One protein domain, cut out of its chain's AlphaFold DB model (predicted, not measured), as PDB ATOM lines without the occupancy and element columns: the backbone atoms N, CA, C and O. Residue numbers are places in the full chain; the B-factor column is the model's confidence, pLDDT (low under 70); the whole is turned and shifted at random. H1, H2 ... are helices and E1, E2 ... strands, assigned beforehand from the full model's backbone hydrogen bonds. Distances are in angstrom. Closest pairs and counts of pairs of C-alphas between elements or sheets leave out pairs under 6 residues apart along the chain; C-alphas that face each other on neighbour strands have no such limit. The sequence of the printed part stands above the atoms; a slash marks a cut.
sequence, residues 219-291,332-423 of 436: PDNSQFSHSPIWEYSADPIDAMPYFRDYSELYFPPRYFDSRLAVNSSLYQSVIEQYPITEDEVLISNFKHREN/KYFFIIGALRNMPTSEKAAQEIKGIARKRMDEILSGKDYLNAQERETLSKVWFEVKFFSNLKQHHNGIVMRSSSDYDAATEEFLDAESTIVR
ATOM      1  N   PRO A 219      -9.366 -41.544   0.527       91.56
ATOM      2  CA  PRO A 219     -10.192 -41.717  -0.660       91.56
ATOM      3  C   PRO A 219     -11.578 -41.088  -0.441       91.56
ATOM      4  O   PRO A 219     -12.189 -41.303   0.606       91.56
ATOM      5  N   ASP A 220     -12.083 -40.374  -1.448       87.12
ATOM      6  CA  ASP A 220     -13.465 -39.866  -1.516       87.12
ATOM      7  C   ASP A 220     -14.278 -40.773  -2.458       87.12
ATOM      8  O   ASP A 220     -15.285 -41.364  -2.062       87.12
ATOM      9  N   ASN A 221     -13.764 -41.002  -3.676       86.88
ATOM     10  CA  ASN A 221     -14.384 -41.807  -4.738       86.88
ATOM     11  C   ASN A 221     -15.856 -41.452  -5.024       86.88
ATOM     12  O   ASN A 221     -16.643 -42.313  -5.432       86.88
ATOM     13  N   SER A 222     -16.253 -40.195  -4.820       88.50
ATOM     14  CA  SER A 222     -17.600 -39.734  -5.139       88.50
ATOM     15  C   SER A 222     -17.723 -39.335  -6.607       88.50
ATOM     16  O   SER A 222     -16.787 -38.855  -7.253       88.50
ATOM     17  N   GLN A 223     -18.913 -39.563  -7.160       90.31
ATOM     18  CA  GLN A 223     -19.250 -39.188  -8.524       90.31
ATOM     19  C   GLN A 223     -20.656 -38.596  -8.562       90.31
ATOM     20  O   GLN A 223     -21.586 -39.123  -7.949       90.31
ATOM     21  N   PHE A 224     -20.811 -37.510  -9.309       89.06
ATOM     22  CA  PHE A 224     -22.083 -36.845  -9.542       89.06
ATOM     23  C   PHE A 224     -22.195 -36.449 -11.011       89.06
ATOM     24  O   PHE A 224     -21.215 -36.049 -11.631       89.06
ATOM     25  N   SER A 225     -23.393 -36.554 -11.572       91.12
ATOM     26  CA  SER A 225     -23.681 -36.088 -12.926       91.12
ATOM     27  C   SER A 225     -25.160 -35.783 -13.066       91.12
ATOM     28  O   SER A 225     -25.985 -36.485 -12.471       91.12
ATOM     29  N   HIS A 226     -25.507 -34.827 -13.920       89.50
ATOM     30  CA  HIS A 226     -26.889 -34.613 -14.337       89.50
ATOM     31  C   HIS A 226     -27.004 -34.401 -15.844       89.50
ATOM     32  O   HIS A 226     -26.115 -33.867 -16.510       89.50
ATOM     33  N   SER A 227     -28.150 -34.820 -16.374       89.94
ATOM     34  CA  SER A 227     -28.562 -34.540 -17.747       89.94
ATOM     35  C   SER A 227     -28.804 -33.042 -17.978       89.94
ATOM     36  O   SER A 227     -28.992 -32.313 -17.000       89.94
ATOM     37  N   PRO A 228     -28.862 -32.590 -19.247       91.44
ATOM     38  CA  PRO A 228     -29.163 -31.202 -19.581       91.44
ATOM     39  C   PRO A 228     -30.425 -30.679 -18.888       91.44
ATOM     40  O   PRO A 228     -31.516 -31.243 -19.050       91.44
ATOM     41  N   ILE A 229     -30.274 -29.590 -18.139       91.81
ATOM     42  CA  ILE A 229     -31.359 -28.837 -17.504       91.81
ATOM     43  C   ILE A 229     -31.231 -27.356 -17.855       91.81
ATOM     44  O   ILE A 229     -30.126 -26.867 -18.069       91.81
ATOM     45  N   TRP A 230     -32.370 -26.674 -17.975       92.25
ATOM     46  CA  TRP A 230     -32.403 -25.226 -18.153       92.25
ATOM     47  C   TRP A 230     -32.194 -24.557 -16.801       92.25
ATOM     48  O   TRP A 230     -32.877 -24.906 -15.836       92.25
ATOM     49  N   GLU A 231     -31.257 -23.620 -16.755       88.81
ATOM     50  CA  GLU A 231     -30.925 -22.859 -15.561       88.81
ATOM     51  C   GLU A 231     -30.970 -21.361 -15.861       88.81
ATOM     52  O   GLU A 231     -30.362 -20.872 -16.817       88.81
ATOM     53  N   TYR A 232     -31.717 -20.644 -15.025       82.25
ATOM     54  CA  TYR A 232     -31.802 -19.191 -15.047       82.25
ATOM     55  C   TYR A 232     -30.671 -18.600 -14.211       82.25
ATOM     56  O   TYR A 232     -30.453 -19.051 -13.086       82.25
ATOM     57  N   SER A 233     -29.987 -17.578 -14.735       72.06
ATOM     58  CA  SER A 233     -28.820 -16.966 -14.075       72.06
ATOM     59  C   SER A 233     -27.787 -18.005 -13.630       72.06
ATOM     60  O   SER A 233     -27.295 -17.953 -12.504       72.06
ATOM     61  N   ALA A 234     -27.513 -18.983 -14.498       77.56
ATOM     62  CA  ALA A 234     -26.634 -20.084 -14.156       77.56
ATOM     63  C   ALA A 234     -25.216 -19.580 -13.875       77.56
ATOM     64  O   ALA A 234     -24.605 -18.906 -14.710       77.56
ATOM     65  N   ASP A 235     -24.694 -19.940 -12.710       75.38
ATOM     66  CA  ASP A 235     -23.320 -19.661 -12.342       75.38
ATOM     67  C   ASP A 235     -22.489 -20.929 -12.608       75.38
ATOM     68  O   ASP A 235     -22.826 -22.006 -12.101       75.38
ATOM     69  N   PRO A 236     -21.393 -20.853 -13.390       74.00
ATOM     70  CA  PRO A 236     -20.523 -21.997 -13.646       74.00
ATOM     71  C   PRO A 236     -20.050 -22.721 -12.379       74.00
ATOM     72  O   PRO A 236     -19.691 -23.898 -12.443       74.00
ATOM     73  N   ILE A 237     -20.072 -22.056 -11.225       70.31
ATOM     74  CA  ILE A 237     -19.743 -22.634  -9.926       70.31
ATOM     75  C   ILE A 237     -20.663 -23.771  -9.475       70.31
ATOM     76  O   ILE A 237     -20.233 -24.700  -8.789       70.31
ATOM     77  N   ASP A 238     -21.915 -23.785  -9.927       75.50
ATOM     78  CA  ASP A 238     -22.811 -24.910  -9.662       75.50
ATOM     79  C   ASP A 238     -22.288 -26.180 -10.358       75.50
ATOM     80  O   ASP A 238     -22.473 -27.312  -9.892       75.50
ATOM     81  N   ALA A 239     -21.496 -26.004 -11.420       76.56
ATOM     82  CA  ALA A 239     -20.868 -27.055 -12.207       76.56
ATOM     83  C   ALA A 239     -19.357 -27.244 -11.951       76.56
ATOM     84  O   ALA A 239     -18.834 -28.295 -12.329       76.56
ATOM     85  N   MET A 240     -18.666 -26.340 -11.244       80.19
ATOM     86  CA  MET A 240     -17.241 -26.478 -10.895       80.19
ATOM     87  C   MET A 240     -16.944 -26.115  -9.429       80.19
ATOM     88  O   MET A 240     -17.483 -25.142  -8.920       80.19
ATOM     89  N   PRO A 241     -16.094 -26.874  -8.713       78.19
ATOM     90  CA  PRO A 241     -15.689 -26.495  -7.361       78.19
ATOM     91  C   PRO A 241     -14.851 -25.206  -7.358       78.19
ATOM     92  O   PRO A 241     -14.149 -24.899  -8.320       78.19
ATOM     93  N   TYR A 242     -14.869 -24.501  -6.227       81.19
ATOM     94  CA  TYR A 242     -13.912 -23.442  -5.915       81.19
ATOM     95  C   TYR A 242     -12.486 -23.985  -6.020       81.19
ATOM     96  O   TYR A 242     -12.125 -24.882  -5.260       81.19
ATOM     97  N   PHE A 243     -11.674 -23.461  -6.942       87.12
ATOM     98  CA  PHE A 243     -10.290 -23.928  -7.070       87.12
ATOM     99  C   PHE A 243      -9.444 -23.526  -5.854       87.12
ATOM    100  O   PHE A 243      -8.696 -24.350  -5.339       87.12
ATOM    101  N   ARG A 244      -9.608 -22.292  -5.361       88.38
ATOM    102  CA  ARG A 244      -9.002 -21.796  -4.117       88.38
ATOM    103  C   ARG A 244     -10.093 -21.342  -3.159       88.38
ATOM    104  O   ARG A 244     -10.865 -20.446  -3.499       88.38
ATOM    105  N   ASP A 245     -10.149 -21.975  -1.996       87.94
ATOM    106  CA  ASP A 245     -11.137 -21.739  -0.950       87.94
ATOM    107  C   ASP A 245     -10.460 -21.186   0.313       87.94
ATOM    108  O   ASP A 245      -9.950 -21.937   1.138       87.94
ATOM    109  N   TYR A 246     -10.400 -19.859   0.410       87.12
ATOM    110  CA  TYR A 246      -9.896 -19.083   1.543       87.12
ATOM    111  C   TYR A 246     -10.797 -19.097   2.776       87.12
ATOM    112  O   TYR A 246     -12.025 -19.121   2.692       87.12
ATOM    113  N   SER A 247     -10.174 -18.954   3.939       80.38
ATOM    114  CA  SER A 247     -10.845 -19.029   5.239       80.38
ATOM    115  C   SER A 247     -11.936 -17.967   5.467       80.38
ATOM    116  O   SER A 247     -12.919 -18.222   6.164       80.38
ATOM    117  N   GLU A 248     -11.789 -16.775   4.881       67.62
ATOM    118  CA  GLU A 248     -12.740 -15.663   5.016       67.62
ATOM    119  C   GLU A 248     -13.826 -15.640   3.930       67.62
ATOM    120  O   GLU A 248     -14.498 -14.619   3.747       67.62
ATOM    121  N   LEU A 249     -14.019 -16.728   3.178       58.88
ATOM    122  CA  LEU A 249     -15.002 -16.750   2.097       58.88
ATOM    123  C   LEU A 249     -16.442 -16.657   2.623       58.88
ATOM    124  O   LEU A 249     -17.108 -17.637   2.953       58.88
ATOM    125  N   TYR A 250     -16.939 -15.423   2.663       47.66
ATOM    126  CA  TYR A 250     -18.357 -15.107   2.727       47.66
ATOM    127  C   TYR A 250     -18.917 -15.023   1.306       47.66
ATOM    128  O   TYR A 250     -18.611 -14.085   0.568       47.66
ATOM    129  N   PHE A 251     -19.761 -15.990   0.942       55.59
ATOM    130  CA  PHE A 251     -20.452 -16.011  -0.344       55.59
ATOM    131  C   PHE A 251     -21.855 -15.422  -0.217       55.59
ATOM    132  O   PHE A 251     -22.709 -16.017   0.453       55.59
ATOM    133  N   PRO A 252     -22.157 -14.298  -0.883       44.75
ATOM    134  CA  PRO A 252     -23.538 -13.973  -1.159       44.75
ATOM    135  C   PRO A 252     -24.064 -14.943  -2.228       44.75
ATOM    136  O   PRO A 252     -23.497 -15.027  -3.317       44.75
ATOM    137  N   PRO A 253     -25.146 -15.689  -1.962       39.34
ATOM    138  CA  PRO A 253     -25.779 -16.478  -3.006       39.34
ATOM    139  C   PRO A 253     -26.340 -15.529  -4.081       39.34
ATOM    140  O   PRO A 253     -27.051 -14.588  -3.722       39.34
ATOM    141  N   ARG A 254     -26.100 -15.850  -5.369       43.78
ATOM    142  CA  ARG A 254     -26.758 -15.327  -6.601       43.78
ATOM    143  C   ARG A 254     -26.007 -14.325  -7.507       43.78
ATOM    144  O   ARG A 254     -26.658 -13.772  -8.388       43.78
ATOM    145  N   TYR A 255     -24.695 -14.108  -7.378       55.53
ATOM    146  CA  TYR A 255     -23.957 -13.236  -8.316       55.53
ATOM    147  C   TYR A 255     -22.589 -13.816  -8.675       55.53
ATOM    148  O   TYR A 255     -21.967 -14.431  -7.811       55.53
ATOM    149  N   PHE A 256     -22.119 -13.567  -9.909       59.50
ATOM    150  CA  PHE A 256     -20.762 -13.921 -10.331       59.50
ATOM    151  C   PHE A 256     -19.757 -13.369  -9.323       59.50
ATOM    152  O   PHE A 256     -19.579 -12.152  -9.209       59.50
ATOM    153  N   ASP A 257     -19.087 -14.263  -8.603       65.50
ATOM    154  CA  ASP A 257     -18.055 -13.848  -7.669       65.50
ATOM    155  C   ASP A 257     -16.773 -13.569  -8.452       65.50
ATOM    156  O   ASP A 257     -16.095 -14.472  -8.955       65.50
ATOM    157  N   SER A 258     -16.450 -12.285  -8.576       67.56
ATOM    158  CA  SER A 258     -15.242 -11.831  -9.247       67.56
ATOM    159  C   SER A 258     -13.996 -12.481  -8.616       67.56
ATOM    160  O   SER A 258     -13.049 -12.798  -9.343       67.56
ATOM    161  N   ARG A 259     -14.012 -12.807  -7.309       70.06
ATOM    162  CA  ARG A 259     -12.935 -13.531  -6.593       70.06
ATOM    163  C   ARG A 259     -12.579 -14.864  -7.232       70.06
ATOM    164  O   ARG A 259     -11.441 -15.304  -7.148       70.06
ATOM    165  N   LEU A 260     -13.510 -15.499  -7.929       76.56
ATOM    166  CA  LEU A 260     -13.270 -16.775  -8.597       76.56
ATOM    167  C   LEU A 260     -12.630 -16.602  -9.965       76.56
ATOM    168  O   LEU A 260     -11.820 -17.433 -10.375       76.56
ATOM    169  N   ALA A 261     -12.940 -15.502 -10.645       80.69
ATOM    170  CA  ALA A 261     -12.353 -15.166 -11.936       80.69
ATOM    171  C   ALA A 261     -10.853 -14.866 -11.821       80.69
ATOM    172  O   ALA A 261     -10.084 -15.151 -12.740       80.69
ATOM    173  N   VAL A 262     -10.394 -14.366 -10.672       82.06
ATOM    174  CA  VAL A 262      -8.954 -14.216 -10.446       82.06
ATOM    175  C   VAL A 262      -8.278 -15.568 -10.144       82.06
ATOM    176  O   VAL A 262      -7.150 -15.781 -10.587       82.06
ATOM    177  N   ASN A 263      -8.986 -16.497  -9.481       79.75
ATOM    178  CA  ASN A 263      -8.449 -17.770  -8.965       79.75
ATOM    179  C   ASN A 263      -8.506 -18.943  -9.954       79.75
ATOM    180  O   ASN A 263      -7.804 -19.932  -9.763       79.75
ATOM    181  N   SER A 264      -9.370 -18.884 -10.969       86.19
ATOM    182  CA  SER A 264      -9.605 -19.994 -11.895       86.19
ATOM    183  C   SER A 264      -9.711 -19.494 -13.328       86.19
ATOM    184  O   SER A 264     -10.681 -18.838 -13.707       86.19
ATOM    185  N   SER A 265      -8.730 -19.860 -14.160       88.06
ATOM    186  CA  SER A 265      -8.757 -19.560 -15.598       88.06
ATOM    187  C   SER A 265      -9.955 -20.196 -16.301       88.06
ATOM    188  O   SER A 265     -10.484 -19.615 -17.243       88.06
ATOM    189  N   LEU A 266     -10.396 -21.372 -15.843       91.06
ATOM    190  CA  LEU A 266     -11.582 -22.029 -16.382       91.06
ATOM    191  C   LEU A 266     -12.846 -21.222 -16.065       91.06
ATOM    192  O   LEU A 266     -13.616 -20.922 -16.972       91.06
ATOM    193  N   TYR A 267     -13.036 -20.828 -14.802       90.31
ATOM    194  CA  TYR A 267     -14.181 -20.010 -14.398       90.31
ATOM    195  C   TYR A 267     -14.197 -18.680 -15.156       90.31
ATOM    196  O   TYR A 267     -15.200 -18.340 -15.780       90.31
ATOM    197  N   GLN A 268     -13.054 -17.983 -15.175       90.88
ATOM    198  CA  GLN A 268     -12.870 -16.736 -15.912       90.88
ATOM    199  C   GLN A 268     -13.251 -16.899 -17.390       90.88
ATOM    200  O   GLN A 268     -14.061 -16.135 -17.906       90.88
ATOM    201  N   SER A 269     -12.742 -17.935 -18.062       91.75
ATOM    202  CA  SER A 269     -13.027 -18.164 -19.481       91.75
ATOM    203  C   SER A 269     -14.514 -18.396 -19.763       91.75
ATOM    204  O   SER A 269     -15.021 -17.944 -20.791       91.75
ATOM    205  N   VAL A 270     -15.238 -19.061 -18.859       91.69
ATOM    206  CA  VAL A 270     -16.679 -19.303 -19.020       91.69
ATOM    207  C   VAL A 270     -17.473 -18.013 -18.846       91.69
ATOM    208  O   VAL A 270     -18.252 -17.667 -19.737       91.69
ATOM    209  N   ILE A 271     -17.263 -17.283 -17.746       89.75
ATOM    210  CA  ILE A 271     -18.026 -16.055 -17.473       89.75
ATOM    211  C   ILE A 271     -17.702 -14.945 -18.480       89.75
ATOM    212  O   ILE A 271     -18.556 -14.128 -18.791       89.75
ATOM    213  N   GLU A 272     -16.495 -14.924 -19.051       92.50
ATOM    214  CA  GLU A 272     -16.143 -13.967 -20.101       92.50
ATOM    215  C   GLU A 272     -16.702 -14.373 -21.476       92.50
ATOM    216  O   GLU A 272     -16.805 -13.534 -22.369       92.50
ATOM    217  N   GLN A 273     -17.040 -15.644 -21.708       91.50
ATOM    218  CA  GLN A 273     -17.710 -16.083 -22.942       91.50
ATOM    219  C   GLN A 273     -19.222 -15.888 -22.875       91.50
ATOM    220  O   GLN A 273     -19.850 -15.553 -23.887       91.50
ATOM    221  N   TYR A 274     -19.786 -16.062 -21.681       89.69
ATOM    222  CA  TYR A 274     -21.208 -15.947 -21.387       89.69
ATOM    223  C   TYR A 274     -21.448 -14.947 -20.243       89.69
ATOM    224  O   TYR A 274     -22.023 -15.320 -19.225       89.69
ATOM    225  N   PRO A 275     -21.030 -13.672 -20.398       87.44
ATOM    226  CA  PRO A 275     -21.189 -12.660 -19.342       87.44
ATOM    227  C   PRO A 275     -22.656 -12.316 -19.079       87.44
ATOM    228  O   PRO A 275     -22.993 -11.766 -18.037       87.44
ATOM    229  N   ILE A 276     -23.511 -12.621 -20.054       83.62
ATOM    230  CA  ILE A 276     -24.945 -12.401 -20.048       83.62
ATOM    231  C   ILE A 276     -25.639 -13.623 -20.644       83.62
ATOM    232  O   ILE A 276     -25.178 -14.211 -21.631       83.62
ATOM    233  N   THR A 277     -26.772 -13.977 -20.054       74.00
ATOM    234  CA  THR A 277     -27.702 -14.977 -20.573       74.00
ATOM    235  C   THR A 277     -29.021 -14.262 -20.834       74.00
ATOM    236  O   THR A 277     -29.635 -13.774 -19.892       74.00
ATOM    237  N   GLU A 278     -29.450 -14.167 -22.095       69.94
ATOM    238  CA  GLU A 278     -30.694 -13.457 -22.462       69.94
ATOM    239  C   GLU A 278     -31.955 -14.095 -21.852       69.94
ATOM    240  O   GLU A 278     -33.006 -13.466 -21.823       69.94
ATOM    241  N   ASP A 279     -31.855 -15.338 -21.373       74.31
ATOM    242  CA  ASP A 279     -32.949 -16.067 -20.738       74.31
ATOM    243  C   ASP A 279     -32.376 -17.156 -19.803       74.31
ATOM    244  O   ASP A 279     -31.993 -16.887 -18.666       74.31
ATOM    245  N   GLU A 280     -32.193 -18.374 -20.312       86.06
ATOM    246  CA  GLU A 280     -31.616 -19.510 -19.589       86.06
ATOM    247  C   GLU A 280     -30.465 -20.117 -20.402       86.06
ATOM    248  O   GLU A 280     -30.372 -19.931 -21.620       86.06
ATOM    249  N   VAL A 281     -29.621 -20.906 -19.744       90.44
ATOM    250  CA  VAL A 281     -28.643 -21.779 -20.408       90.44
ATOM    251  C   VAL A 281     -28.943 -23.239 -20.100       90.44
ATOM    252  O   VAL A 281     -29.451 -23.573 -19.031       90.44
ATOM    253  N   LEU A 282     -28.642 -24.125 -21.049       92.81
ATOM    254  CA  LEU A 282     -28.668 -25.563 -20.806       92.81
ATOM    255  C   LEU A 282     -27.347 -25.992 -20.188       92.81
ATOM    256  O   LEU A 282     -26.304 -25.821 -20.815       92.81
ATOM    257  N   ILE A 283     -27.397 -26.616 -19.015       92.69
ATOM    258  CA  ILE A 283     -26.208 -27.144 -18.348       92.69
ATOM    259  C   ILE A 283     -26.344 -28.646 -18.132       92.69
ATOM    260  O   ILE A 283     -27.388 -29.160 -17.732       92.69
ATOM    261  N   SER A 284     -25.257 -29.359 -18.402       92.56
ATOM    262  CA  SER A 284     -25.032 -30.741 -17.980       92.56
ATOM    263  C   SER A 284     -23.640 -30.837 -17.376       92.56
ATOM    264  O   SER A 284     -22.735 -30.127 -17.815       92.56
ATOM    265  N   ASN A 285     -23.449 -31.700 -16.381       92.25
ATOM    266  CA  ASN A 285     -22.144 -31.866 -15.756       92.25
ATOM    267  C   ASN A 285     -21.814 -33.312 -15.397       92.25
ATOM    268  O   ASN A 285     -22.675 -34.197 -15.324       92.25
ATOM    269  N   PHE A 286     -20.528 -33.496 -15.136       93.00
ATOM    270  CA  PHE A 286     -19.934 -34.666 -14.531       93.00
ATOM    271  C   PHE A 286     -18.848 -34.207 -13.561       93.00
ATOM    272  O   PHE A 286     -17.993 -33.392 -13.904       93.00
ATOM    273  N   LYS A 287     -18.860 -34.757 -12.352       91.94
ATOM    274  CA  LYS A 287     -17.865 -34.513 -11.312       91.94
ATOM    275  C   LYS A 287     -17.432 -35.849 -10.738       91.94
ATOM    276  O   LYS A 287     -18.277 -36.659 -10.361       91.94
ATOM    277  N   HIS A 288     -16.131 -36.044 -10.622       91.56
ATOM    278  CA  HIS A 288     -15.520 -37.159  -9.927       91.56
ATOM    279  C   HIS A 288     -14.485 -36.622  -8.942       91.56
ATOM    280  O   HIS A 288     -13.563 -35.910  -9.338       91.56
ATOM    281  N   ARG A 289     -14.645 -36.948  -7.660       91.00
ATOM    282  CA  ARG A 289     -13.636 -36.700  -6.629       91.00
ATOM    283  C   ARG A 289     -12.957 -38.016  -6.315       91.00
ATOM    284  O   ARG A 289     -13.622 -38.995  -5.977       91.00
ATOM    285  N   GLU A 290     -11.645 -38.034  -6.447       92.75
ATOM    286  CA  GLU A 290     -10.849 -39.237  -6.259       92.75
ATOM    287  C   GLU A 290     -10.442 -39.369  -4.791       92.75
ATOM    288  O   GLU A 290     -10.810 -40.324  -4.101       92.75
ATOM    289  N   ASN A 291      -9.722 -38.373  -4.287       93.12
ATOM    290  CA  ASN A 291      -9.187 -38.351  -2.937       93.12
ATOM    291  C   ASN A 291      -8.982 -36.906  -2.463       93.12
ATOM    292  O   ASN A 291      -9.024 -35.963  -3.255       93.12
ATOM    293  N   LYS A 332     -11.600 -34.971 -11.201       94.12
ATOM    294  CA  LYS A 332     -11.903 -34.527 -12.555       94.12
ATOM    295  C   LYS A 332     -13.329 -34.015 -12.650       94.12
ATOM    296  O   LYS A 332     -14.240 -34.574 -12.040       94.12
ATOM    297  N   TYR A 333     -13.557 -32.991 -13.455       93.94
ATOM    298  CA  TYR A 333     -14.905 -32.542 -13.770       93.94
ATOM    299  C   TYR A 333     -14.986 -31.956 -15.174       93.94
ATOM    300  O   TYR A 333     -14.052 -31.319 -15.658       93.94
ATOM    301  N   PHE A 334     -16.139 -32.143 -15.805       95.25
ATOM    302  CA  PHE A 334     -16.513 -31.425 -17.010       95.25
ATOM    303  C   PHE A 334     -17.946 -30.927 -16.897       95.25
ATOM    304  O   PHE A 334     -18.768 -31.461 -16.148       95.25
ATOM    305  N   PHE A 335     -18.256 -29.907 -17.677       95.25
ATOM    306  CA  PHE A 335     -19.611 -29.423 -17.857       95.25
ATOM    307  C   PHE A 335     -19.791 -28.906 -19.275       95.25
ATOM    308  O   PHE A 335     -18.838 -28.584 -19.984       95.25
ATOM    309  N   ILE A 336     -21.043 -28.886 -19.702       95.56
ATOM    310  CA  ILE A 336     -21.429 -28.550 -21.062       95.56
ATOM    311  C   ILE A 336     -22.474 -27.458 -20.977       95.56
ATOM    312  O   ILE A 336     -23.472 -27.627 -20.278       95.56
ATOM    313  N   ILE A 337     -22.238 -26.367 -21.699       94.94
ATOM    314  CA  ILE A 337     -23.136 -25.216 -21.763       94.94
ATOM    315  C   ILE A 337     -23.736 -25.155 -23.163       94.94
ATOM    316  O   ILE A 337     -22.997 -25.052 -24.140       94.94
ATOM    317  N   GLY A 338     -25.063 -25.214 -23.251       94.81
ATOM    318  CA  GLY A 338     -25.841 -24.856 -24.433       94.81
ATOM    319  C   GLY A 338     -26.413 -23.451 -24.268       94.81
ATOM    320  O   GLY A 338     -27.354 -23.261 -23.498       94.81
ATOM    321  N   ALA A 339     -25.853 -22.477 -24.980       93.38
ATOM    322  CA  ALA A 339     -26.217 -21.069 -24.859       93.38
ATOM    323  C   ALA A 339     -27.052 -20.596 -26.054       93.38
ATOM    324  O   ALA A 339     -26.766 -20.949 -27.200       93.38
ATOM    325  N   LEU A 340     -28.063 -19.774 -25.771       93.69
ATOM    326  CA  LEU A 340     -28.920 -19.117 -26.755       93.69
ATOM    327  C   LEU A 340     -28.714 -17.600 -26.711       93.69
ATOM    328  O   LEU A 340     -28.558 -17.027 -25.634       93.69
ATOM    329  N   ARG A 341     -28.735 -16.960 -27.882       92.19
ATOM    330  CA  ARG A 341     -28.744 -15.496 -28.046       92.19
ATOM    331  C   ARG A 341     -29.633 -15.088 -29.206       92.19
ATOM    332  O   ARG A 341     -29.903 -15.898 -30.098       92.19
ATOM    333  N   ASN A 342     -29.996 -13.812 -29.236       91.44
ATOM    334  CA  ASN A 342     -30.965 -13.251 -30.169       91.44
ATOM    335  C   ASN A 342     -32.337 -13.917 -30.023       91.44
ATOM    336  O   ASN A 342     -32.995 -14.219 -31.017       91.44
ATOM    337  N   MET A 343     -32.737 -14.197 -28.781       92.44
ATOM    338  CA  MET A 343     -34.002 -14.870 -28.505       92.44
ATOM    339  C   MET A 343     -35.193 -13.972 -28.867       92.44
ATOM    340  O   MET A 343     -35.153 -12.764 -28.628       92.44
ATOM    341  N   PRO A 344     -36.265 -14.537 -29.452       91.88
ATOM    342  CA  PRO A 344     -37.460 -13.772 -29.762       91.88
ATOM    343  C   PRO A 344     -38.170 -13.341 -28.481       91.88
ATOM    344  O   PRO A 344     -38.238 -14.095 -27.510       91.88
ATOM    345  N   THR A 345     -38.783 -12.163 -28.519       90.38
ATOM    346  CA  THR A 345     -39.490 -11.582 -27.369       90.38
ATOM    347  C   THR A 345     -40.761 -12.360 -27.007       90.38
ATOM    348  O   THR A 345     -41.190 -12.400 -25.860       90.38
ATOM    349  N   SER A 346     -41.377 -13.041 -27.978       90.88
ATOM    350  CA  SER A 346     -42.558 -13.865 -27.719       90.88
ATOM    351  C   SER A 346     -42.220 -15.086 -26.855       90.88
ATOM    352  O   SER A 346     -41.554 -16.007 -27.325       90.88
ATOM    353  N   GLU A 347     -42.798 -15.174 -25.651       89.38
ATOM    354  CA  GLU A 347     -42.644 -16.327 -24.743       89.38
ATOM    355  C   GLU A 347     -42.920 -17.669 -25.447       89.38
ATOM    356  O   GLU A 347     -42.180 -18.638 -25.298       89.38
ATOM    357  N   LYS A 348     -43.960 -17.727 -26.290       92.31
ATOM    358  CA  LYS A 348     -44.306 -18.943 -27.039       92.31
ATOM    359  C   LYS A 348     -43.210 -19.338 -28.037       92.31
ATOM    360  O   LYS A 348     -42.926 -20.527 -28.174       92.31
ATOM    361  N   ALA A 349     -42.624 -18.364 -28.736       92.69
ATOM    362  CA  ALA A 349     -41.531 -18.606 -29.674       92.69
ATOM    363  C   ALA A 349     -40.243 -18.995 -28.932       92.69
ATOM    364  O   ALA A 349     -39.581 -19.955 -29.320       92.69
ATOM    365  N   ALA A 350     -39.933 -18.317 -27.825       92.56
ATOM    366  CA  ALA A 350     -38.787 -18.626 -26.979       92.56
ATOM    367  C   ALA A 350     -38.862 -20.058 -26.423       92.56
ATOM    368  O   ALA A 350     -37.901 -20.818 -26.538       92.56
ATOM    369  N   GLN A 351     -40.024 -20.480 -25.911       93.62
ATOM    370  CA  GLN A 351     -40.234 -21.841 -25.405       93.62
ATOM    371  C   GLN A 351     -40.153 -22.912 -26.506       93.62
ATOM    372  O   GLN A 351     -39.615 -23.996 -26.274       93.62
ATOM    373  N   GLU A 352     -40.638 -22.621 -27.719       95.06
ATOM    374  CA  GLU A 352     -40.451 -23.509 -28.875       95.06
ATOM    375  C   GLU A 352     -38.957 -23.712 -29.172       95.06
ATOM    376  O   GLU A 352     -38.494 -24.851 -29.277       95.06
ATOM    377  N   ILE A 353     -38.193 -22.619 -29.238       95.69
ATOM    378  CA  ILE A 353     -36.748 -22.651 -29.489       95.69
ATOM    379  C   ILE A 353     -36.011 -23.397 -28.380       95.69
ATOM    380  O   ILE A 353     -35.190 -24.255 -28.690       95.69
ATOM    381  N   LYS A 354     -36.334 -23.155 -27.104       95.31
ATOM    382  CA  LYS A 354     -35.757 -23.896 -25.971       95.31
ATOM    383  C   LYS A 354     -36.020 -25.399 -26.079       95.31
ATOM    384  O   LYS A 354     -35.124 -26.213 -25.845       95.31
ATOM    385  N   GLY A 355     -37.230 -25.791 -26.479       95.56
ATOM    386  CA  GLY A 355     -37.566 -27.190 -26.739       95.56
ATOM    387  C   GLY A 355     -36.692 -27.811 -27.834       95.56
ATOM    388  O   GLY A 355     -36.202 -28.930 -27.676       95.56
ATOM    389  N   ILE A 356     -36.454 -27.075 -28.920       96.94
ATOM    390  CA  ILE A 356     -35.614 -27.516 -30.041       96.94
ATOM    391  C   ILE A 356     -34.127 -27.552 -29.654       96.94
ATOM    392  O   ILE A 356     -33.443 -28.532 -29.946       96.94
ATOM    393  N   ALA A 357     -33.630 -26.530 -28.959       96.62
ATOM    394  CA  ALA A 357     -32.253 -26.438 -28.478       96.62
ATOM    395  C   ALA A 357     -31.909 -27.590 -27.523       96.62
ATOM    396  O   ALA A 357     -30.853 -28.208 -27.654       96.62
ATOM    397  N   ARG A 358     -32.841 -27.971 -26.636       96.12
ATOM    398  CA  ARG A 358     -32.681 -29.151 -25.776       96.12
ATOM    399  C   ARG A 358     -32.550 -30.438 -26.584       96.12
ATOM    400  O   ARG A 358     -31.603 -31.185 -26.367       96.12
ATOM    401  N   LYS A 359     -33.433 -30.667 -27.565       96.12
ATOM    402  CA  LYS A 359     -33.313 -31.825 -28.473       96.12
ATOM    403  C   LYS A 359     -31.980 -31.824 -29.216       96.12
ATOM    404  O   LYS A 359     -31.410 -32.885 -29.446       96.12
ATOM    405  N   ARG A 360     -31.482 -30.640 -29.592       96.62
ATOM    406  CA  ARG A 360     -30.213 -30.499 -30.309       96.62
ATOM    407  C   ARG A 360     -29.031 -30.850 -29.414       96.62
ATOM    408  O   ARG A 360     -28.116 -31.528 -29.871       96.62
ATOM    409  N   MET A 361     -29.060 -30.429 -28.153       95.69
ATOM    410  CA  MET A 361     -28.073 -30.848 -27.164       95.69
ATOM    411  C   MET A 361     -28.142 -32.363 -26.932       95.69
ATOM    412  O   MET A 361     -27.114 -33.023 -26.994       95.69
ATOM    413  N   ASP A 362     -29.334 -32.942 -26.779       95.00
ATOM    414  CA  ASP A 362     -29.500 -34.395 -26.625       95.00
ATOM    415  C   ASP A 362     -29.001 -35.180 -27.859       95.00
ATOM    416  O   ASP A 362     -28.432 -36.265 -27.714       95.00
ATOM    417  N   GLU A 363     -29.177 -34.647 -29.076       94.88
ATOM    418  CA  GLU A 363     -28.626 -35.217 -30.320       94.88
ATOM    419  C   GLU A 363     -27.096 -35.240 -30.272       94.88
ATOM    420  O   GLU A 363     -26.492 -36.270 -30.569       94.88
ATOM    421  N   ILE A 364     -26.475 -34.134 -29.846       96.12
ATOM    422  CA  ILE A 364     -25.020 -34.033 -29.669       96.12
ATOM    423  C   ILE A 364     -24.541 -35.041 -28.618       96.12
ATOM    424  O   ILE A 364     -23.613 -35.787 -28.885       96.12
ATOM    425  N   LEU A 365     -25.181 -35.128 -27.453       94.19
ATOM    426  CA  LEU A 365     -24.694 -35.981 -26.360       94.19
ATOM    427  C   LEU A 365     -24.958 -37.479 -26.564       94.19
ATOM    428  O   LEU A 365     -24.275 -38.306 -25.970       94.19
ATOM    429  N   SER A 366     -25.969 -37.853 -27.353       92.12
ATOM    430  CA  SER A 366     -26.366 -39.262 -27.521       92.12
ATOM    431  C   SER A 366     -26.128 -39.840 -28.917       92.12
ATOM    432  O   SER A 366     -26.307 -41.046 -29.106       92.12
ATOM    433  N   GLY A 367     -25.798 -39.003 -29.906       90.69
ATOM    434  CA  GLY A 367     -25.620 -39.401 -31.309       90.69
ATOM    435  C   GLY A 367     -26.909 -39.790 -32.039       90.69
ATOM    436  O   GLY A 367     -26.859 -40.270 -33.171       90.69
ATOM    437  N   LYS A 368     -28.077 -39.612 -31.414       91.44
ATOM    438  CA  LYS A 368     -29.381 -39.916 -32.017       91.44
ATOM    439  C   LYS A 368     -29.974 -38.665 -32.647       91.44
ATOM    440  O   LYS A 368     -30.101 -37.649 -31.978       91.44
ATOM    441  N   ASP A 369     -30.395 -38.758 -33.906       86.94
ATOM    442  CA  ASP A 369     -31.075 -37.650 -34.581       86.94
ATOM    443  C   ASP A 369     -32.473 -37.426 -33.985       86.94
ATOM    444  O   ASP A 369     -33.332 -38.314 -34.025       86.94
ATOM    445  N   TYR A 370     -32.688 -36.237 -33.421       86.69
ATOM    446  CA  TYR A 370     -33.958 -35.824 -32.823       86.69
ATOM    447  C   TYR A 370     -34.629 -34.660 -33.559       86.69
ATOM    448  O   TYR A 370     -35.786 -34.367 -33.252       86.69
ATOM    449  N   LEU A 371     -33.933 -33.986 -34.486       93.44
ATOM    450  CA  LEU A 371     -34.406 -32.747 -35.108       93.44
ATOM    451  C   LEU A 371     -34.833 -32.959 -36.556       93.44
ATOM    452  O   LEU A 371     -34.026 -33.293 -37.427       93.44
ATOM    453  N   ASN A 372     -36.087 -32.620 -36.846       93.69
ATOM    454  CA  ASN A 372     -36.566 -32.543 -38.222       93.69
ATOM    455  C   ASN A 372     -36.116 -31.241 -38.926       93.69
ATOM    456  O   ASN A 372     -35.580 -30.321 -38.308       93.69
ATOM    457  N   ALA A 373     -36.338 -31.149 -40.242       94.38
ATOM    458  CA  ALA A 373     -35.899 -30.006 -41.049       94.38
ATOM    459  C   ALA A 373     -36.495 -28.658 -40.596       94.38
ATOM    460  O   ALA A 373     -35.781 -27.660 -40.573       94.38
ATOM    461  N   GLN A 374     -37.770 -28.638 -40.194       94.56
ATOM    462  CA  GLN A 374     -38.441 -27.430 -39.709       94.56
ATOM    463  C   GLN A 374     -37.859 -26.976 -38.366       94.56
ATOM    464  O   GLN A 374     -37.641 -25.788 -38.159       94.56
ATOM    465  N   GLU A 375     -37.552 -27.912 -37.466       96.38
ATOM    466  CA  GLU A 375     -36.903 -27.596 -36.189       96.38
ATOM    467  C   GLU A 375     -35.497 -27.020 -36.400       96.38
ATOM    468  O   GLU A 375     -35.131 -26.042 -35.751       96.38
ATOM    469  N   ARG A 376     -34.724 -27.566 -37.351       94.94
ATOM    470  CA  ARG A 376     -33.398 -27.032 -37.713       94.94
ATOM    471  C   ARG A 376     -33.496 -25.611 -38.275       94.94
ATOM    472  O   ARG A 376     -32.695 -24.757 -37.904       94.94
ATOM    473  N   GLU A 377     -34.488 -25.347 -39.124       94.50
ATOM    474  CA  GLU A 377     -34.764 -24.003 -39.642       94.50
ATOM    475  C   GLU A 377     -35.161 -23.037 -38.516       94.50
ATOM    476  O   GLU A 377     -34.623 -21.934 -38.439       94.50
ATOM    477  N   THR A 378     -36.036 -23.449 -37.594       95.00
ATOM    478  CA  THR A 378     -36.423 -22.621 -36.444       95.00
ATOM    479  C   THR A 378     -35.230 -22.300 -35.543       95.00
ATOM    480  O   THR A 378     -35.052 -21.138 -35.189       95.00
ATOM    481  N   LEU A 379     -34.381 -23.282 -35.220       95.19
ATOM    482  CA  LEU A 379     -33.181 -23.055 -34.403       95.19
ATOM    483  C   LEU A 379     -32.176 -22.121 -35.090       95.19
ATOM    484  O   LEU A 379     -31.502 -21.361 -34.410       95.19
ATOM    485  N   SER A 380     -32.103 -22.122 -36.425       93.25
ATOM    486  CA  SER A 380     -31.184 -21.250 -37.176       93.25
ATOM    487  C   SER A 380     -31.521 -19.754 -37.114       93.25
ATOM    488  O   SER A 380     -30.711 -18.928 -37.527       93.25
ATOM    489  N   LYS A 381     -32.709 -19.393 -36.609       92.62
ATOM    490  CA  LYS A 381     -33.123 -17.991 -36.431       92.62
ATOM    491  C   LYS A 381     -32.431 -17.314 -35.254       92.62
ATOM    492  O   LYS A 381     -32.379 -16.088 -35.211       92.62
ATOM    493  N   VAL A 382     -31.919 -18.110 -34.324       94.31
ATOM    494  CA  VAL A 382     -31.201 -17.660 -33.137       94.31
ATOM    495  C   VAL A 382     -29.762 -18.131 -33.209       94.31
ATOM    496  O   VAL A 382     -29.411 -19.038 -33.968       94.31
ATOM    497  N   TRP A 383     -28.917 -17.527 -32.389       94.50
ATOM    498  CA  TRP A 383     -27.581 -18.050 -32.185       94.50
ATOM    499  C   TRP A 383     -27.652 -19.143 -31.112       94.50
ATOM    500  O   TRP A 383     -28.140 -18.896 -30.011       94.50
ATOM    501  N   PHE A 384     -27.203 -20.355 -31.447       95.06
ATOM    502  CA  PHE A 384     -27.132 -21.487 -30.524       95.06
ATOM    503  C   PHE A 384     -25.762 -22.159 -30.616       95.06
ATOM    504  O   PHE A 384     -25.366 -22.633 -31.684       95.06
ATOM    505  N   GLU A 385     -25.060 -22.236 -29.490       94.75
ATOM    506  CA  GLU A 385     -23.750 -22.876 -29.380       94.75
ATOM    507  C   GLU A 385     -23.745 -23.836 -28.194       94.75
ATOM    508  O   GLU A 385     -24.290 -23.540 -27.133       94.75
ATOM    509  N   VAL A 386     -23.108 -24.989 -28.378       96.19
ATOM    510  CA  VAL A 386     -22.850 -25.946 -27.305       96.19
ATOM    511  C   VAL A 386     -21.344 -26.028 -27.113       96.19
ATOM    512  O   VAL A 386     -20.621 -26.257 -28.085       96.19
ATOM    513  N   LYS A 387     -20.863 -25.843 -25.883       96.31
ATOM    514  CA  LYS A 387     -19.440 -25.954 -25.541       96.31
ATOM    515  C   LYS A 387     -19.187 -26.925 -24.403       96.31
ATOM    516  O   LYS A 387     -19.903 -26.900 -23.408       96.31
ATOM    517  N   PHE A 388     -18.143 -27.732 -24.555       97.06
ATOM    518  CA  PHE A 388     -17.612 -28.620 -23.526       97.06
ATOM    519  C   PHE A 388     -16.441 -27.951 -22.808       97.06
ATOM    520  O   PHE A 388     -15.498 -27.498 -23.454       97.06
ATOM    521  N   PHE A 389     -16.486 -27.933 -21.481       96.25
ATOM    522  CA  PHE A 389     -15.452 -27.401 -20.604       96.25
ATOM    523  C   PHE A 389     -15.042 -28.463 -19.590       96.25
ATOM    524  O   PHE A 389     -15.878 -29.239 -19.140       96.25
ATOM    525  N   SER A 390     -13.780 -28.478 -19.168       95.38
ATOM    526  CA  SER A 390     -13.322 -29.366 -18.091       95.38
ATOM    527  C   SER A 390     -12.114 -28.785 -17.372       95.38
ATOM    528  O   SER A 390     -11.550 -27.805 -17.846       95.38
ATOM    529  N   ASN A 391     -11.679 -29.423 -16.287       93.06
ATOM    530  CA  ASN A 391     -10.427 -29.088 -15.600       93.06
ATOM    531  C   ASN A 391      -9.148 -29.465 -16.373       93.06
ATOM    532  O   ASN A 391      -8.052 -29.328 -15.833       93.06
ATOM    533  N   LEU A 392      -9.261 -29.935 -17.619       93.62
ATOM    534  CA  LEU A 392      -8.121 -30.039 -18.524       93.62
ATOM    535  C   LEU A 392      -7.814 -28.688 -19.157       93.62
ATOM    536  O   LEU A 392      -8.693 -28.056 -19.745       93.62
ATOM    537  N   LYS A 393      -6.543 -28.287 -19.099       89.31
ATOM    538  CA  LYS A 393      -6.081 -26.972 -19.554       89.31
ATOM    539  C   LYS A 393      -6.526 -26.644 -20.978       89.31
ATOM    540  O   LYS A 393      -7.022 -25.550 -21.238       89.31
ATOM    541  N   GLN A 394      -6.399 -27.598 -21.893       91.38
ATOM    542  CA  GLN A 394      -6.790 -27.451 -23.292       91.38
ATOM    543  C   GLN A 394      -8.305 -27.270 -23.495       91.38
ATOM    544  O   GLN A 394      -8.731 -26.731 -24.513       91.38
ATOM    545  N   HIS A 395      -9.123 -27.649 -22.510       94.62
ATOM    546  CA  HIS A 395     -10.576 -27.477 -22.520       94.62
ATOM    547  C   HIS A 395     -11.029 -26.183 -21.824       94.62
ATOM    548  O   HIS A 395     -12.221 -25.876 -21.857       94.62
ATOM    549  N   HIS A 396     -10.127 -25.403 -21.210       91.88
ATOM    550  CA  HIS A 396     -10.504 -24.207 -20.439       91.88
ATOM    551  C   HIS A 396     -11.226 -23.147 -21.279       91.88
ATOM    552  O   HIS A 396     -12.121 -22.479 -20.775       91.88
ATOM    553  N   ASN A 397     -10.885 -23.024 -22.565       91.38
ATOM    554  CA  ASN A 397     -11.545 -22.091 -23.484       91.38
ATOM    555  C   ASN A 397     -12.824 -22.643 -24.126       91.38
ATOM    556  O   ASN A 397     -13.510 -21.916 -24.846       91.38
ATOM    557  N   GLY A 398     -13.181 -23.887 -23.820       94.56
ATOM    558  CA  GLY A 398     -14.364 -24.555 -24.335       94.56
ATOM    559  C   GLY A 398     -14.168 -25.117 -25.743       94.56
ATOM    560  O   GLY A 398     -13.717 -24.431 -26.659       94.56
ATOM    561  N   ILE A 399     -14.564 -26.371 -25.936       96.62
ATOM    562  CA  ILE A 399     -14.607 -27.017 -27.251       96.62
ATOM    563  C   ILE A 399     -16.007 -26.840 -27.825       96.62
ATOM    564  O   ILE A 399     -16.981 -27.221 -27.182       96.62
ATOM    565  N   VAL A 400     -16.125 -26.275 -29.031       96.12
ATOM    566  CA  VAL A 400     -17.415 -26.148 -29.727       96.12
ATOM    567  C   VAL A 400     -17.886 -27.514 -30.210       96.12
ATOM    568  O   VAL A 400     -17.207 -28.187 -30.982       96.12
ATOM    569  N   MET A 401     -19.104 -27.864 -29.824       97.00
ATOM    570  CA  MET A 401     -19.713 -29.168 -30.037       97.00
ATOM    571  C   MET A 401     -20.729 -29.078 -31.170       97.00
ATOM    572  O   MET A 401     -21.781 -28.451 -31.033       97.00
ATOM    573  N   ARG A 402     -20.433 -29.697 -32.314       94.94
ATOM    574  CA  ARG A 402     -21.323 -29.700 -33.488       94.94
ATOM    575  C   ARG A 402     -21.967 -31.060 -33.727       94.94
ATOM    576  O   ARG A 402     -22.951 -31.151 -34.465       94.94
ATOM    577  N   SER A 403     -21.433 -32.109 -33.121       95.50
ATOM    578  CA  SER A 403     -21.840 -33.491 -33.329       95.50
ATOM    579  C   SER A 403     -21.521 -34.354 -32.110       95.50
ATOM    580  O   SER A 403     -20.766 -33.941 -31.233       95.50
ATOM    581  N   SER A 404     -22.042 -35.581 -32.090       96.62
ATOM    582  CA  SER A 404     -21.650 -36.559 -31.074       96.62
ATOM    583  C   SER A 404     -20.195 -36.982 -31.172       96.62
ATOM    584  O   SER A 404     -19.594 -37.278 -30.155       96.62
ATOM    585  N   SER A 405     -19.591 -36.924 -32.362       97.31
ATOM    586  CA  SER A 405     -18.163 -37.208 -32.509       97.31
ATOM    587  C   SER A 405     -17.295 -36.198 -31.759       97.31
ATOM    588  O   SER A 405     -16.258 -36.584 -31.234       97.31
ATOM    589  N   ASP A 406     -17.709 -34.927 -31.704       97.44
ATOM    590  CA  ASP A 406     -16.998 -33.909 -30.919       97.44
ATOM    591  C   ASP A 406     -17.125 -34.211 -29.417       97.44
ATOM    592  O   ASP A 406     -16.186 -33.997 -28.653       97.44
ATOM    593  N   TYR A 407     -18.275 -34.758 -28.999       97.00
ATOM    594  CA  TYR A 407     -18.548 -35.127 -27.608       97.00
ATOM    595  C   TYR A 407     -17.770 -36.341 -27.158       97.00
ATOM    596  O   TYR A 407     -17.135 -36.295 -26.103       97.00
ATOM    597  N   ASP A 408     -17.785 -37.385 -27.972       97.00
ATOM    598  CA  ASP A 408     -17.048 -38.605 -27.708       97.00
ATOM    599  C   ASP A 408     -15.545 -38.296 -27.621       97.00
ATOM    600  O   ASP A 408     -14.908 -38.703 -26.656       97.00
ATOM    601  N   ALA A 409     -15.008 -37.479 -28.540       97.25
ATOM    602  CA  ALA A 409     -13.597 -37.084 -28.535       97.25
ATOM    603  C   ALA A 409     -13.201 -36.273 -27.286       97.25
ATOM    604  O   ALA A 409     -12.228 -36.617 -26.618       97.25
ATOM    605  N   ALA A 410     -13.963 -35.229 -26.934       97.19
ATOM    606  CA  ALA A 410     -13.667 -34.412 -25.753       97.19
ATOM    607  C   ALA A 410     -13.811 -35.207 -24.442       97.19
ATOM    608  O   ALA A 410     -13.063 -34.997 -23.484       97.19
ATOM    609  N   THR A 411     -14.771 -36.137 -24.395       96.00
ATOM    610  CA  THR A 411     -14.995 -37.007 -23.235       96.00
ATOM    611  C   THR A 411     -13.899 -38.062 -23.108       96.00
ATOM    612  O   THR A 411     -13.445 -38.314 -21.997       96.00
ATOM    613  N   GLU A 412     -13.450 -38.665 -24.211       96.44
ATOM    614  CA  GLU A 412     -12.331 -39.615 -24.224       96.44
ATOM    615  C   GLU A 412     -11.047 -38.943 -23.726       96.44
ATOM    616  O   GLU A 412     -10.445 -39.421 -22.768       96.44
ATOM    617  N   GLU A 413     -10.713 -37.761 -24.257       96.62
ATOM    618  CA  GLU A 413      -9.560 -36.974 -23.800       96.62
ATOM    619  C   GLU A 413      -9.627 -36.656 -22.293       96.62
ATOM    620  O   GLU A 413      -8.635 -36.762 -21.570       96.62
ATOM    621  N   PHE A 414     -10.820 -36.327 -21.790       95.88
ATOM    622  CA  PHE A 414     -11.070 -36.117 -20.364       95.88
ATOM    623  C   PHE A 414     -10.885 -37.382 -19.509       95.88
ATOM    624  O   PHE A 414     -10.293 -37.343 -18.421       95.88
ATOM    625  N   LEU A 415     -11.417 -38.512 -19.971       93.62
ATOM    626  CA  LEU A 415     -11.344 -39.778 -19.249       93.62
ATOM    627  C   LEU A 415      -9.912 -40.319 -19.204       93.62
ATOM    628  O   LEU A 415      -9.513 -40.826 -18.153       93.62
ATOM    629  N   ASP A 416      -9.142 -40.131 -20.275       95.56
ATOM    630  CA  ASP A 416      -7.766 -40.616 -20.415       95.56
ATOM    631  C   ASP A 416      -6.729 -39.787 -19.641       95.56
ATOM    632  O   ASP A 416      -5.659 -40.298 -19.309       95.56
ATOM    633  N   ALA A 417      -7.025 -38.524 -19.326       95.06
ATOM    634  CA  ALA A 417      -6.120 -37.670 -18.556       95.06
ATOM    635  C   ALA A 417      -5.891 -38.174 -17.117       95.06
ATOM    636  O   ALA A 417      -6.654 -38.977 -16.592       95.06
ATOM    637  N   GLU A 418      -4.871 -37.684 -16.419       93.44
ATOM    638  CA  GLU A 418      -4.730 -37.944 -14.979       93.44
ATOM    639  C   GLU A 418      -5.648 -37.021 -14.163       93.44
ATOM    640  O   GLU A 418      -6.070 -35.958 -14.629       93.44
ATOM    641  N   SER A 419      -6.005 -37.432 -12.944       91.81
ATOM    642  CA  SER A 419      -6.697 -36.539 -12.011       91.81
ATOM    643  C   SER A 419      -5.780 -35.392 -11.603       91.81
ATOM    644  O   SER A 419      -4.583 -35.576 -11.396       91.81
ATOM    645  N   THR A 420      -6.352 -34.202 -11.442       93.00
ATOM    646  CA  THR A 420      -5.610 -33.006 -11.033       93.00
ATOM    647  C   THR A 420      -6.140 -32.488  -9.708       93.00
ATOM    648  O   THR A 420      -7.186 -32.927  -9.225       93.00
ATOM    649  N   ILE A 421      -5.451 -31.501  -9.138       92.81
ATOM    650  CA  ILE A 421      -6.022 -30.685  -8.069       92.81
ATOM    651  C   ILE A 421      -7.280 -30.003  -8.617       92.81
ATOM    652  O   ILE A 421      -7.236 -29.348  -9.660       92.81
ATOM    653  N   VAL A 422      -8.406 -30.189  -7.933       91.75
ATOM    654  CA  VAL A 422      -9.696 -29.569  -8.274       91.75
ATOM    655  C   VAL A 422     -10.125 -28.522  -7.250       91.75
ATOM    656  O   VAL A 422     -10.970 -27.692  -7.572       91.75
ATOM    657  N   ARG A 423      -9.553 -28.551  -6.040       91.94
ATOM    658  CA  ARG A 423      -9.775 -27.563  -4.977       91.94
ATOM    659  C   ARG A 423      -8.629 -27.582  -3.971       91.94
ATOM    660  O   ARG A 423      -8.177 -28.656  -3.585       91.94
TER     661      ARG A 423
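Overview. This is residues 219 to 291 and 332 to 423 of the 436 residues of an uncharacterized protein of Gramella aestuarii (UniProt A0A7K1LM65). A twisted wall of four long antiparallel strands has two helices, H3 and H5, over one face; H3 and H5 meet at their ends in a wide corner. The short helix H4 packs on H3, while H1 and H2 sit away from H3 and H5, with H2 just grazing the sheet. The printed part has 165 residues with five named helices and five named strands, in the order E1 H1 H2 E2 E3 H3 H4 E4 H5 E5. The sheet runs E1 E2 E3 E4, and the class is mixed, helices and strands. The whole is compact, with a radius of gyration of the C-alphas of 16.5 A and spans of 51 by 35 by 23 A.

Arrangement. E1, residues 219 to 232, bends by 80 degrees at residue 229 and is antiparallel to E2, residues 280 to 291, with N 224 and O 287 at 2.9 A. H1, residues 258 to 263, and H2, residues 265 to 273, touch only at the corner, the C-alphas of Ala 261 and Gln 268 being closest at 4.3 A. H1 is not on the sheet; H2 only grazes it, with residues 266 to 270. E3, residues 332 to 341, is antiparallel to E2, with N 284 and O 336 at 3.1 A, and to E4, residues 383 to 390, with N 337 and O 387 at 2.9 A. H3, residues 347 to 366, lies over E2 and E3 at a height over the sheet of 8.8 A. H4, residues 373 to 379, touches residues 353 to 357 of H3 alone, at a steep tilt of 68 degrees, only just short of perpendicular; the C-alphas of Ile 353 and Leu 379 are closest, 6.1 A apart. H5, residues 404 to 416, is on the same face as H3, two layers with helices on one face of a sheet. H5 lies over E4, at a height over the sheet of 10.1 A. H3 and H5 touch only at their ends, closest at C-alphas 364 and 404, 4.4 A, at a steep tilt of 56 degrees. E5, residues 420 to 423, pairs with no named strand and is near E2. In H2, H3, H4 and H5 every O i to N i+4 pair is within hydrogen-bond range; in H1 1 of 2 is.

Along the chain. E1 begins at C-alpha 219, (-10.192, -41.717, -0.660), and is 34.4 A long. E2 measures 33.7 A, E3 29.8 A, H3 28.3 A, E4 23.0 A and H5 18.0 A. E5 ends at C-alpha 423, (-9.775, -27.563, -4.977).

Size, cuts and confidence. The C-alphas farthest apart, Ser 247 and Ala 373, are 53.8 A apart. Residues 292 to 331 are not printed, and C-alphas 291 and 332 are 10.7 A apart across this cut. The links E1 to H1 and E4 to H5 are long. Mean pLDDT of the printed part is 88.4, with residues 248 to 258 and 278 under 70.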